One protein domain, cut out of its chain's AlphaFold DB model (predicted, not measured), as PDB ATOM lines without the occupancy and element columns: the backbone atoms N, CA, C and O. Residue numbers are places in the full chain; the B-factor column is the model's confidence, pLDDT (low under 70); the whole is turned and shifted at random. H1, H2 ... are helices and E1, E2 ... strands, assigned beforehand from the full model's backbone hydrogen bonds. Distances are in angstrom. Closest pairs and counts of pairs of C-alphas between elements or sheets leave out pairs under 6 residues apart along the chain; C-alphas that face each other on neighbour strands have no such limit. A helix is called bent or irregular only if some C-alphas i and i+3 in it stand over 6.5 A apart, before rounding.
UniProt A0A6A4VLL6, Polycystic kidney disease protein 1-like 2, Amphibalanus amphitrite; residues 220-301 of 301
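Overview. This is residues 220 to 301 of the 301 residues of the protein "Polycystic kidney disease protein 1-like 2" of Amphibalanus amphitrite (UniProt A0A6A4VLL6). Little regular structure is seen here: a flat, loose winding of long loops, with H1 at the tip of an arm where residues 235 to 240 stick out, and with the small hairpin of E1 and E2 and the loop round Phe 272 at opposite ends across it. The 82 printed residues hold H1, H2, E1 and E2 in that order, 15 residues in named elements, class mixed; E1 and E2 make an antiparallel sheet. The radius of gyration of the C-alphas is 14.7 A, the spans 44 by 36 by 17 A.

Arrangement. H1, residues 235 to 239, is apart from H2, residues 282 to 285. In H1, 0 of 1 O i to N i+4 pairs and 1 of 2 O i to N i+3 pairs are within hydrogen-bond range; H2 is too short for an i+4 pair. E1, residues 290 to 292, and E2, residues 295 to 297, form a hairpin at 146 degrees, with N 290 and O 297 at 2.9 A.

Along the chain. H1, 8.2 A long, begins at C-alpha 235 (35.734, -34.922, -32.628) and is irregular: C-alphas 236 and 239 are 7.1 A apart. H2 measures 5.2 A, E1 6.4 A and E2 6.6 A, ending at C-alpha 297 (9.756, -48.502, -22.545).

Size, cuts and confidence. The farthest C-alphas, of Val 236 and Asp 286, are 44.9 A apart. The link from H1 to H2 is long, 42 residues. The printed part has no cut, and no printed residue is under 70 in pLDDT.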
ATOM      1  N   MET A 220       7.179 -61.483 -29.917       89.94
ATOM      2  CA  MET A 220       8.418 -60.820 -29.523       89.94
ATOM      3  C   MET A 220       8.360 -59.378 -30.017       89.94
ATOM      4  O   MET A 220       8.242 -59.137 -31.217       89.94
ATOM      5  N   ARG A 221       8.423 -58.426 -29.086       90.19
ATOM      6  CA  ARG A 221       8.467 -56.994 -29.384       90.19
ATOM      7  C   ARG A 221       9.874 -56.476 -29.136       90.19
ATOM      8  O   ARG A 221      10.485 -56.817 -28.125       90.19
ATOM      9  N   GLN A 222      10.366 -55.640 -30.041       89.88
ATOM     10  CA  GLN A 222      11.682 -55.027 -29.940       89.88
ATOM     11  C   GLN A 222      11.537 -53.509 -29.896       89.88
ATOM     12  O   GLN A 222      10.856 -52.928 -30.730       89.88
ATOM     13  N   VAL A 223      12.211 -52.873 -28.941       89.69
ATOM     14  CA  VAL A 223      12.364 -51.416 -28.898       89.69
ATOM     15  C   VAL A 223      13.763 -51.075 -29.394       89.69
ATOM     16  O   VAL A 223      14.742 -51.723 -29.014       89.69
ATOM     17  N   ARG A 224      13.866 -50.072 -30.267       88.75
ATOM     18  CA  ARG A 224      15.138 -49.576 -30.805       88.75
ATOM     19  C   ARG A 224      15.275 -48.087 -30.532       88.75
ATOM     20  O   ARG A 224      14.291 -47.380 -30.347       88.75
ATOM     21  N   ILE A 225      16.517 -47.621 -30.515       88.69
ATOM     22  CA  ILE A 225      16.866 -46.229 -30.239       88.69
ATOM     23  C   ILE A 225      17.358 -45.595 -31.532       88.69
ATOM     24  O   ILE A 225      18.090 -46.233 -32.294       88.69
ATOM     25  N   ARG A 226      16.988 -44.333 -31.761       87.44
ATOM     26  CA  ARG A 226      17.430 -43.587 -32.942       87.44
ATOM     27  C   ARG A 226      18.951 -43.472 -32.975       87.44
ATOM     28  O   ARG A 226      19.597 -43.104 -31.992       87.44
ATOM     29  N   GLU A 227      19.535 -43.740 -34.134       78.88
ATOM     30  CA  GLU A 227      20.988 -43.629 -34.323       78.88
ATOM     31  C   GLU A 227      21.409 -42.162 -34.477       78.88
ATOM     32  O   GLU A 227      22.459 -41.730 -34.007       78.88
ATOM     33  N   LYS A 228      20.554 -41.357 -35.118       76.06
ATOM     34  CA  LYS A 228      20.830 -39.948 -35.409       76.06
ATOM     35  C   LYS A 228      20.289 -39.044 -34.308       76.06
ATOM     36  O   LYS A 228      19.187 -39.240 -33.807       76.06
ATOM     37  N   ASN A 229      21.051 -37.997 -33.991       73.81
ATOM     38  CA  ASN A 229      20.688 -36.924 -33.054       73.81
ATOM     39  C   ASN A 229      20.458 -37.346 -31.590       73.81
ATOM     40  O   ASN A 229      20.081 -36.502 -30.779       73.81
ATOM     41  N   THR A 230      20.733 -38.595 -31.212       80.25
ATOM     42  CA  THR A 230      20.662 -39.034 -29.809       80.25
ATOM     43  C   THR A 230      21.936 -38.673 -29.055       80.25
ATOM     44  O   THR A 230      21.876 -38.074 -27.979       80.25
ATOM     45  N   CYS A 231      23.094 -38.952 -29.650       83.88
ATOM     46  CA  CYS A 231      24.413 -38.675 -29.097       83.88
ATOM     47  C   CYS A 231      25.342 -38.058 -30.154       83.88
ATOM     48  O   CYS A 231      25.207 -38.306 -31.351       83.88
ATOM     49  N   ARG A 232      26.299 -37.231 -29.714       85.44
ATOM     50  CA  ARG A 232      27.341 -36.658 -30.573       85.44
ATOM     51  C   ARG A 232      28.692 -37.223 -30.162       85.44
ATOM     52  O   ARG A 232      29.168 -36.920 -29.072       85.44
ATOM     53  N   VAL A 233      29.324 -37.991 -31.049       87.31
ATOM     54  CA  VAL A 233      30.687 -38.487 -30.824       87.31
ATOM     55  C   VAL A 233      31.669 -37.303 -30.796       87.31
ATOM     56  O   VAL A 233      31.665 -36.487 -31.736       87.31
ATOM     57  N   PRO A 234      32.517 -37.184 -29.754       89.06
ATOM     58  CA  PRO A 234      33.564 -36.168 -29.684       89.06
ATOM     59  C   PRO A 234      34.476 -36.204 -30.914       89.06
ATOM     60  O   PRO A 234      34.793 -37.278 -31.419       89.06
ATOM     61  N   LYS A 235      34.939 -35.037 -31.385       89.38
ATOM     62  CA  LYS A 235      35.734 -34.922 -32.628       89.38
ATOM     63  C   LYS A 235      36.946 -35.863 -32.657       89.38
ATOM     64  O   LYS A 235      37.221 -36.438 -33.700       89.38
ATOM     65  N   VAL A 236      37.597 -36.058 -31.510       91.06
ATOM     66  CA  VAL A 236      38.780 -36.921 -31.348       91.06
ATOM     67  C   VAL A 236      38.462 -38.405 -31.598       91.06
ATOM     68  O   VAL A 236      39.277 -39.118 -32.167       91.06
ATOM     69  N   MET A 237      37.258 -38.865 -31.244       90.19
ATOM     70  CA  MET A 237      36.854 -40.275 -31.356       90.19
ATOM     71  C   MET A 237      36.192 -40.627 -32.694       90.19
ATOM     72  O   MET A 237      35.942 -41.801 -32.959       90.19
ATOM     73  N   ARG A 238      35.948 -39.639 -33.569       86.56
ATOM     74  CA  ARG A 238      35.278 -39.846 -34.870       86.56
ATOM     75  C   ARG A 238      36.038 -40.762 -35.830       86.56
ATOM     76  O   ARG A 238      35.422 -41.306 -36.745       86.56
ATOM     77  N   ASN A 239      37.351 -40.904 -35.642       88.88
ATOM     78  CA  ASN A 239      38.171 -41.827 -36.427       88.88
ATOM     79  C   ASN A 239      38.019 -43.288 -35.969       88.88
ATOM     80  O   ASN A 239      38.310 -44.181 -36.753       88.88
ATOM     81  N   VAL A 240      37.551 -43.530 -34.738       90.56
ATOM     82  CA  VAL A 240      37.365 -44.879 -34.169       90.56
ATOM     83  C   VAL A 240      35.924 -45.344 -34.339       90.56
ATOM     84  O   VAL A 240      35.676 -46.437 -34.834       90.56
ATOM     85  N   THR A 241      34.962 -44.507 -33.950       85.75
ATOM     86  CA  THR A 241      33.538 -44.796 -34.123       85.75
ATOM     87  C   THR A 241      32.797 -43.542 -34.551       85.75
ATOM     88  O   THR A 241      33.069 -42.436 -34.080       85.75
ATOM     89  N   ARG A 242      31.848 -43.710 -35.470       82.25
ATOM     90  CA  ARG A 242      30.924 -42.648 -35.881       82.25
ATOM     91  C   ARG A 242      29.548 -42.814 -35.246       82.25
ATOM     92  O   ARG A 242      28.795 -41.841 -35.206       82.25
ATOM     93  N   ASP A 243      29.281 -43.991 -34.690       83.50
ATOM     94  CA  ASP A 243      27.986 -44.373 -34.153       83.50
ATOM     95  C   ASP A 243      27.986 -44.217 -32.633       83.50
ATOM     96  O   ASP A 243      28.934 -44.591 -31.936       83.50
ATOM     97  N   CYS A 244      26.921 -43.610 -32.117       85.00
ATOM     98  CA  CYS A 244      26.688 -43.472 -30.689       85.00
ATOM     99  C   CYS A 244      25.196 -43.582 -30.409       85.00
ATOM    100  O   CYS A 244      24.391 -42.879 -31.018       85.00
ATOM    101  N   HIS A 245      24.845 -44.410 -29.432       84.38
ATOM    102  CA  HIS A 245      23.473 -44.589 -28.983       84.38
ATOM    103  C   HIS A 245      23.369 -44.143 -27.527       84.38
ATOM    104  O   HIS A 245      24.235 -44.447 -26.706       84.38
ATOM    105  N   LYS A 246      22.315 -43.389 -27.203       82.94
ATOM    106  CA  LYS A 246      21.958 -43.114 -25.806       82.94
ATOM    107  C   LYS A 246      21.266 -44.324 -25.182       82.94
ATOM    108  O   LYS A 246      20.855 -45.240 -25.884       82.94
ATOM    109  N   PHE A 247      21.120 -44.290 -23.861       81.75
ATOM    110  CA  PHE A 247      20.287 -45.237 -23.124       81.75
ATOM    111  C   PHE A 247      18.826 -45.200 -23.584       81.75
ATOM    112  O   PHE A 247      18.348 -44.181 -24.094       81.75
ATOM    113  N   SER A 248      18.135 -46.321 -23.372       76.88
ATOM    114  CA  SER A 248      16.720 -46.480 -23.708       76.88
ATOM    115  C   SER A 248      15.878 -45.466 -22.943       76.88
ATOM    116  O   SER A 248      15.896 -45.434 -21.716       76.88
ATOM    117  N   ASN A 249      15.170 -44.611 -23.673       82.38
ATOM    118  CA  ASN A 249      14.225 -43.644 -23.132       82.38
ATOM    119  C   ASN A 249      13.150 -43.404 -24.192       82.38
ATOM    120  O   ASN A 249      13.484 -43.289 -25.373       82.38
ATOM    121  N   LEU A 250      11.902 -43.248 -23.755       85.19
ATOM    122  CA  LEU A 250      10.728 -42.995 -24.590       85.19
ATOM    123  C   LEU A 250      10.945 -41.867 -25.617       85.19
ATOM    124  O   LEU A 250      10.475 -41.944 -26.747       85.19
ATOM    125  N   LEU A 251      11.710 -40.829 -25.256       85.25
ATOM    126  CA  LEU A 251      12.011 -39.692 -26.141       85.25
ATOM    127  C   LEU A 251      12.896 -40.049 -27.346       85.25
ATOM    128  O   LEU A 251      12.837 -39.379 -28.377       85.25
ATOM    129  N   TYR A 252      13.759 -41.055 -27.201       86.62
ATOM    130  CA  TYR A 252      14.743 -41.441 -28.213       86.62
ATOM    131  C   TYR A 252      14.367 -42.742 -28.931       86.62
ATOM    132  O   TYR A 252      15.188 -43.264 -29.687       86.62
ATOM    133  N   GLU A 253      13.153 -43.255 -28.715       88.75
ATOM    134  CA  GLU A 253      12.656 -44.445 -29.401       88.75
ATOM    135  C   GLU A 253      12.560 -44.210 -30.913       88.75
ATOM    136  O   GLU A 253      12.129 -43.159 -31.410       88.75
ATOM    137  N   GLU A 254      13.035 -45.196 -31.662       89.12
ATOM    138  CA  GLU A 254      12.989 -45.204 -33.112       89.12
ATOM    139  C   GLU A 254      11.597 -45.625 -33.580       89.12
ATOM    140  O   GLU A 254      11.095 -46.675 -33.194       89.12
ATOM    141  N   SER A 255      10.987 -44.791 -34.422       89.06
ATOM    142  CA  SER A 255       9.636 -45.014 -34.957       89.06
ATOM    143  C   SER A 255       9.630 -45.160 -36.480       89.06
ATOM    144  O   SER A 255       8.567 -45.155 -37.099       89.06
ATOM    145  N   GLY A 256      10.816 -45.209 -37.095       88.88
ATOM    146  CA  GLY A 256      10.978 -45.393 -38.529       88.88
ATOM    147  C   GLY A 256      10.656 -46.814 -38.991       88.88
ATOM    148  O   GLY A 256      10.864 -47.788 -38.272       88.88
ATOM    149  N   ASP A 257      10.200 -46.918 -40.237       90.62
ATOM    150  CA  ASP A 257      10.039 -48.197 -40.927       90.62
ATOM    151  C   ASP A 257      11.377 -48.638 -41.535       90.62
ATOM    152  O   ASP A 257      12.066 -47.849 -42.192       90.62
ATOM    153  N   PHE A 258      11.724 -49.915 -41.372       91.62
ATOM    154  CA  PHE A 258      12.947 -50.506 -41.910       91.62
ATOM    155  C   PHE A 258      12.639 -51.683 -42.841       91.62
ATOM    156  O   PHE A 258      11.551 -52.252 -42.829       91.62
ATOM    157  N   GLY A 259      13.603 -52.039 -43.692       91.44
ATOM    158  CA  GLY A 259      13.596 -53.316 -44.404       91.44
ATOM    159  C   GLY A 259      14.485 -54.348 -43.712       91.44
ATOM    160  O   GLY A 259      15.068 -54.075 -42.660       91.44
ATOM    161  N   LEU A 260      14.621 -55.515 -44.347       91.62
ATOM    162  CA  LEU A 260      15.473 -56.618 -43.891       91.62
ATOM    163  C   LEU A 260      16.837 -56.127 -43.364       91.62
ATOM    164  O   LEU A 260      17.526 -55.350 -44.031       91.62
ATOM    165  N   GLY A 261      17.214 -56.589 -42.169       89.00
ATOM    166  CA  GLY A 261      18.469 -56.198 -41.520       89.00
ATOM    167  C   GLY A 261      18.481 -54.763 -40.985       89.00
ATOM    168  O   GLY A 261      19.550 -54.174 -40.875       89.00
ATOM    169  N   TRP A 262      17.313 -54.189 -40.682       87.75
ATOM    170  CA  TRP A 262      17.174 -52.829 -40.149       87.75
ATOM    171  C   TRP A 262      17.701 -51.730 -41.080       87.75
ATOM    172  O   TRP A 262      18.133 -50.667 -40.637       87.75
ATOM    173  N   ASN A 263      17.631 -51.962 -42.391       89.38
ATOM    174  CA  ASN A 263      18.097 -51.000 -43.382       89.38
ATOM    175  C   ASN A 263      16.949 -50.096 -43.856       89.38
ATOM    176  O   ASN A 263      16.023 -50.543 -44.538       89.38
ATOM    177  N   ALA A 264      17.030 -48.799 -43.543       87.50
ATOM    178  CA  ALA A 264      16.005 -47.812 -43.899       87.50
ATOM    179  C   ALA A 264      15.816 -47.665 -45.423       87.50
ATOM    180  O   ALA A 264      14.708 -47.432 -45.901       87.50
ATOM    181  N   SER A 265      16.875 -47.876 -46.214       88.38
ATOM    182  CA  SER A 265      16.811 -47.788 -47.683       88.38
ATOM    183  C   SER A 265      15.990 -48.919 -48.310       88.38
ATOM    184  O   SER A 265      15.525 -48.807 -49.448       88.38
ATOM    185  N   LEU A 266      15.829 -50.024 -47.578       89.19
ATOM    186  CA  LEU A 266      15.085 -51.203 -48.012       89.19
ATOM    187  C   LEU A 266      13.621 -51.181 -47.559       89.19
ATOM    188  O   LEU A 266      12.837 -51.984 -48.058       89.19
ATOM    189  N   ALA A 267      13.219 -50.235 -46.703       87.38
ATOM    190  CA  ALA A 267      11.874 -50.170 -46.123       87.38
ATOM    191  C   ALA A 267      10.751 -50.138 -47.172       87.38
ATOM    192  O   ALA A 267       9.671 -50.677 -46.960       87.38
ATOM    193  N   LYS A 268      10.996 -49.534 -48.342       87.38
ATOM    194  CA  LYS A 268      10.011 -49.442 -49.436       87.38
ATOM    195  C   LYS A 268      10.281 -50.410 -50.594       87.38
ATOM    196  O   LYS A 268       9.488 -50.460 -51.531       87.38
ATOM    197  N   LYS A 269      11.371 -51.186 -50.551       88.38
ATOM    198  CA  LYS A 269      11.763 -52.099 -51.636       88.38
ATOM    199  C   LYS A 269      11.231 -53.506 -51.368       88.38
ATOM    200  O   LYS A 269      11.548 -54.112 -50.350       88.38
ATOM    201  N   ARG A 270      10.452 -54.062 -52.297       84.06
ATOM    202  CA  ARG A 270      10.079 -55.488 -52.271       84.06
ATOM    203  C   ARG A 270      11.247 -56.337 -52.805       84.06
ATOM    204  O   ARG A 270      11.927 -55.862 -53.712       84.06
ATOM    205  N   PRO A 271      11.501 -57.551 -52.276       85.75
ATOM    206  CA  PRO A 271      10.775 -58.272 -51.219       85.75
ATOM    207  C   PRO A 271      11.245 -57.948 -49.785       85.75
ATOM    208  O   PRO A 271      10.807 -58.586 -48.836       85.75
ATOM    209  N   PHE A 272      12.132 -56.967 -49.609       86.44
ATOM    210  CA  PHE A 272      12.785 -56.664 -48.327       86.44
ATOM    211  C   PHE A 272      11.906 -55.910 -47.315       86.44
ATOM    212  O   PHE A 272      12.289 -55.792 -46.152       86.44
ATOM    213  N   ASN A 273      10.748 -55.401 -47.744       85.56
ATOM    214  CA  ASN A 273       9.729 -54.812 -46.878       85.56
ATOM    215  C   ASN A 273       8.903 -55.922 -46.208       85.56
ATOM    216  O   ASN A 273       7.987 -56.488 -46.812       85.56
ATOM    217  N   LEU A 274       9.266 -56.222 -44.966       89.50
ATOM    218  CA  LEU A 274       8.680 -57.251 -44.116       89.50
ATOM    219  C   LEU A 274       7.946 -56.590 -42.941       89.50
ATOM    220  O   LEU A 274       8.365 -55.542 -42.447       89.50
ATOM    221  N   LYS A 275       6.844 -57.196 -42.484       88.19
ATOM    222  CA  LYS A 275       5.991 -56.610 -41.431       88.19
ATOM    223  C   LYS A 275       6.721 -56.511 -40.089       88.19
ATOM    224  O   LYS A 275       6.408 -55.626 -39.308       88.19
ATOM    225  N   GLU A 276       7.683 -57.394 -39.861       89.81
ATOM    226  CA  GLU A 276       8.517 -57.512 -38.665       89.81
ATOM    227  C   GLU A 276       9.481 -56.329 -38.488       89.81
ATOM    228  O   GLU A 276       9.943 -56.080 -37.382       89.81
ATOM    229  N   TYR A 277       9.777 -55.596 -39.567       90.69
ATOM    230  CA  TYR A 277      10.671 -54.432 -39.558       90.69
ATOM    231  C   TYR A 277       9.912 -53.100 -39.624       90.69
ATOM    232  O   TYR A 277      10.522 -52.031 -39.725       90.69
ATOM    233  N   ARG A 278       8.576 -53.156 -39.598       90.75
ATOM    234  CA  ARG A 278       7.703 -51.989 -39.667       90.75
ATOM    235  C   ARG A 278       7.254 -51.600 -38.267       90.75
ATOM    236  O   ARG A 278       6.655 -52.421 -37.576       90.75
ATOM    237  N   HIS A 279       7.475 -50.346 -37.894       91.81
ATOM    238  CA  HIS A 279       7.135 -49.870 -36.562       91.81
ATOM    239  C   HIS A 279       5.614 -49.769 -36.388       91.81
ATOM    240  O   HIS A 279       4.888 -49.290 -37.270       91.81
ATOM    241  N   ARG A 280       5.119 -50.182 -35.222       92.56
ATOM    242  CA  ARG A 280       3.719 -50.026 -34.821       92.56
ATOM    243  C   ARG A 280       3.608 -49.161 -33.572       92.56
ATOM    244  O   ARG A 280       4.312 -49.358 -32.586       92.56
ATOM    245  N   SER A 281       2.691 -48.192 -33.603       91.62
ATOM    246  CA  SER A 281       2.422 -47.339 -32.443       91.62
ATOM    247  C   SER A 281       1.715 -48.123 -31.337       91.62
ATOM    248  O   SER A 281       0.979 -49.072 -31.610       91.62
ATOM    249  N   ALA A 282       1.862 -47.661 -30.094       91.88
ATOM    250  CA  ALA A 282       1.180 -48.227 -28.929       91.88
ATOM    251  C   ALA A 282      -0.349 -48.308 -29.113       91.88
ATOM    252  O   ALA A 282      -0.957 -49.329 -28.819       91.88
ATOM    253  N   SER A 283      -0.956 -47.275 -29.711       91.44
ATOM    254  CA  SER A 283      -2.393 -47.242 -30.023       91.44
ATOM    255  C   SER A 283      -2.833 -48.277 -31.058       91.44
ATOM    256  O   SER A 283      -3.990 -48.661 -31.078       91.44
ATOM    257  N   SER A 284      -1.936 -48.711 -31.946       92.19
ATOM    258  CA  SER A 284      -2.252 -49.729 -32.957       92.19
ATOM    259  C   SER A 284      -2.099 -51.159 -32.438       92.19
ATOM    260  O   SER A 284      -2.588 -52.097 -33.063       92.19
ATOM    261  N   LEU A 285      -1.369 -51.321 -31.332       89.88
ATOM    262  CA  LEU A 285      -1.109 -52.594 -30.667       89.88
ATOM    263  C   LEU A 285      -1.957 -52.777 -29.401       89.88
ATOM    264  O   LEU A 285      -1.825 -53.815 -28.759       89.88
ATOM    265  N   ASP A 286      -2.769 -51.779 -29.036       91.75
ATOM    266  CA  ASP A 286      -3.491 -51.699 -27.761       91.75
ATOM    267  C   ASP A 286      -2.586 -51.999 -26.553       91.75
ATOM    268  O   ASP A 286      -2.954 -52.703 -25.611       91.75
ATOM    269  N   SER A 287      -1.353 -51.484 -26.600       91.12
ATOM    270  CA  SER A 287      -0.304 -51.768 -25.624       91.12
ATOM    271  C   SER A 287       0.033 -50.550 -24.766       91.12
ATOM    272  O   SER A 287       0.048 -49.405 -25.222       91.12
ATOM    273  N   TYR A 288       0.365 -50.808 -23.502       91.81
ATOM    274  CA  TYR A 288       0.769 -49.787 -22.539       91.81
ATOM    275  C   TYR A 288       2.296 -49.748 -22.380       91.81
ATOM    276  O   TYR A 288       2.964 -50.764 -22.603       91.81
ATOM    277  N   PRO A 289       2.871 -48.590 -22.006       91.56
ATOM    278  CA  PRO A 289       4.279 -48.518 -21.644       91.56
ATOM    279  C   PRO A 289       4.568 -49.388 -20.415       91.56
ATOM    280  O   PRO A 289       3.724 -49.525 -19.529       91.56
ATOM    281  N   PHE A 290       5.775 -49.952 -20.352       90.88
ATOM    282  CA  PHE A 290       6.223 -50.762 -19.221       90.88
ATOM    283  C   PHE A 290       7.474 -50.164 -18.573       90.88
ATOM    284  O   PHE A 290       8.330 -49.589 -19.249       90.88
ATOM    285  N   TRP A 291       7.573 -50.311 -17.254       91.75
ATOM    286  CA  TRP A 291       8.759 -49.956 -16.479       91.75
ATOM    287  C   TRP A 291       9.608 -51.208 -16.266       91.75
ATOM    288  O   TRP A 291       9.127 -52.187 -15.698       91.75
ATOM    289  N   GLY A 292      10.849 -51.188 -16.750       90.31
ATOM    290  CA  GLY A 292      11.842 -52.229 -16.490       90.31
ATOM    291  C   GLY A 292      13.027 -51.689 -15.694       90.31
ATOM    292  O   GLY A 292      13.095 -50.499 -15.397       90.31
ATOM    293  N   ASP A 293      14.001 -52.551 -15.406       87.94
ATOM    294  CA  ASP A 293      15.148 -52.207 -14.548       87.94
ATOM    295  C   ASP A 293      15.995 -51.038 -15.081       87.94
ATOM    296  O   ASP A 293      16.588 -50.293 -14.304       87.94
ATOM    297  N   LEU A 294      16.057 -50.861 -16.406       87.25
ATOM    298  CA  LEU A 294      16.841 -49.798 -17.044       87.25
ATOM    299  C   LEU A 294      16.034 -48.518 -17.329       87.25
ATOM    300  O   LEU A 294      16.642 -47.493 -17.637       87.25
ATOM    301  N   GLY A 295      14.698 -48.550 -17.254       87.69
ATOM    302  CA  GLY A 295      13.851 -47.379 -17.496       87.69
ATOM    303  C   GLY A 295      12.466 -47.680 -18.076       87.69
ATOM    304  O   GLY A 295      11.994 -48.818 -18.081       87.69
ATOM    305  N   TRP A 296      11.812 -46.624 -18.573       89.94
ATOM    306  CA  TRP A 296      10.531 -46.711 -19.279       89.94
ATOM    307  C   TRP A 296      10.724 -47.146 -20.729       89.94
ATOM    308  O   TRP A 296      11.558 -46.594 -21.450       89.94
ATOM    309  N   TYR A 297       9.869 -48.061 -21.164       90.56
ATOM    310  CA  TYR A 297       9.756 -48.502 -22.545       90.56
ATOM    311  C   TYR A 297       8.335 -48.239 -23.035       90.56
ATOM    312  O   TYR A 297       7.363 -48.562 -22.345       90.56
ATOM    313  N   GLY A 298       8.201 -47.673 -24.230       90.75
ATOM    314  CA  GLY A 298       6.913 -47.432 -24.864       90.75
ATOM    315  C   GLY A 298       6.128 -48.719 -25.131       90.75
ATOM    316  O   GLY A 298       6.661 -49.833 -25.087       90.75
ATOM    317  N   GLY A 299       4.836 -48.567 -25.434       90.25
ATOM    318  CA  GLY A 299       3.993 -49.676 -25.897       90.25
ATOM    319  C   GLY A 299       4.264 -50.073 -27.356       90.25
ATOM    320  O   GLY A 299       3.961 -51.196 -27.758       90.25
ATOM    321  N   GLY A 300       4.851 -49.169 -28.146       89.25
ATOM    322  CA  GLY A 300       5.175 -49.390 -29.557       89.25
ATOM    323  C   GLY A 300       6.431 -50.233 -29.784       89.25
ATOM    324  O   GLY A 300       7.092 -50.671 -28.837       89.25
ATOM    325  N   GLY A 301       6.735 -50.480 -31.053       88.00
ATOM    326  CA  GLY A 301       7.887 -51.264 -31.502       88.00
ATOM    327  C   GLY A 301       7.792 -51.609 -32.973       88.00
ATOM    328  O   GLY A 301       6.655 -51.851 -33.445       88.00
TER     329      GLY A 301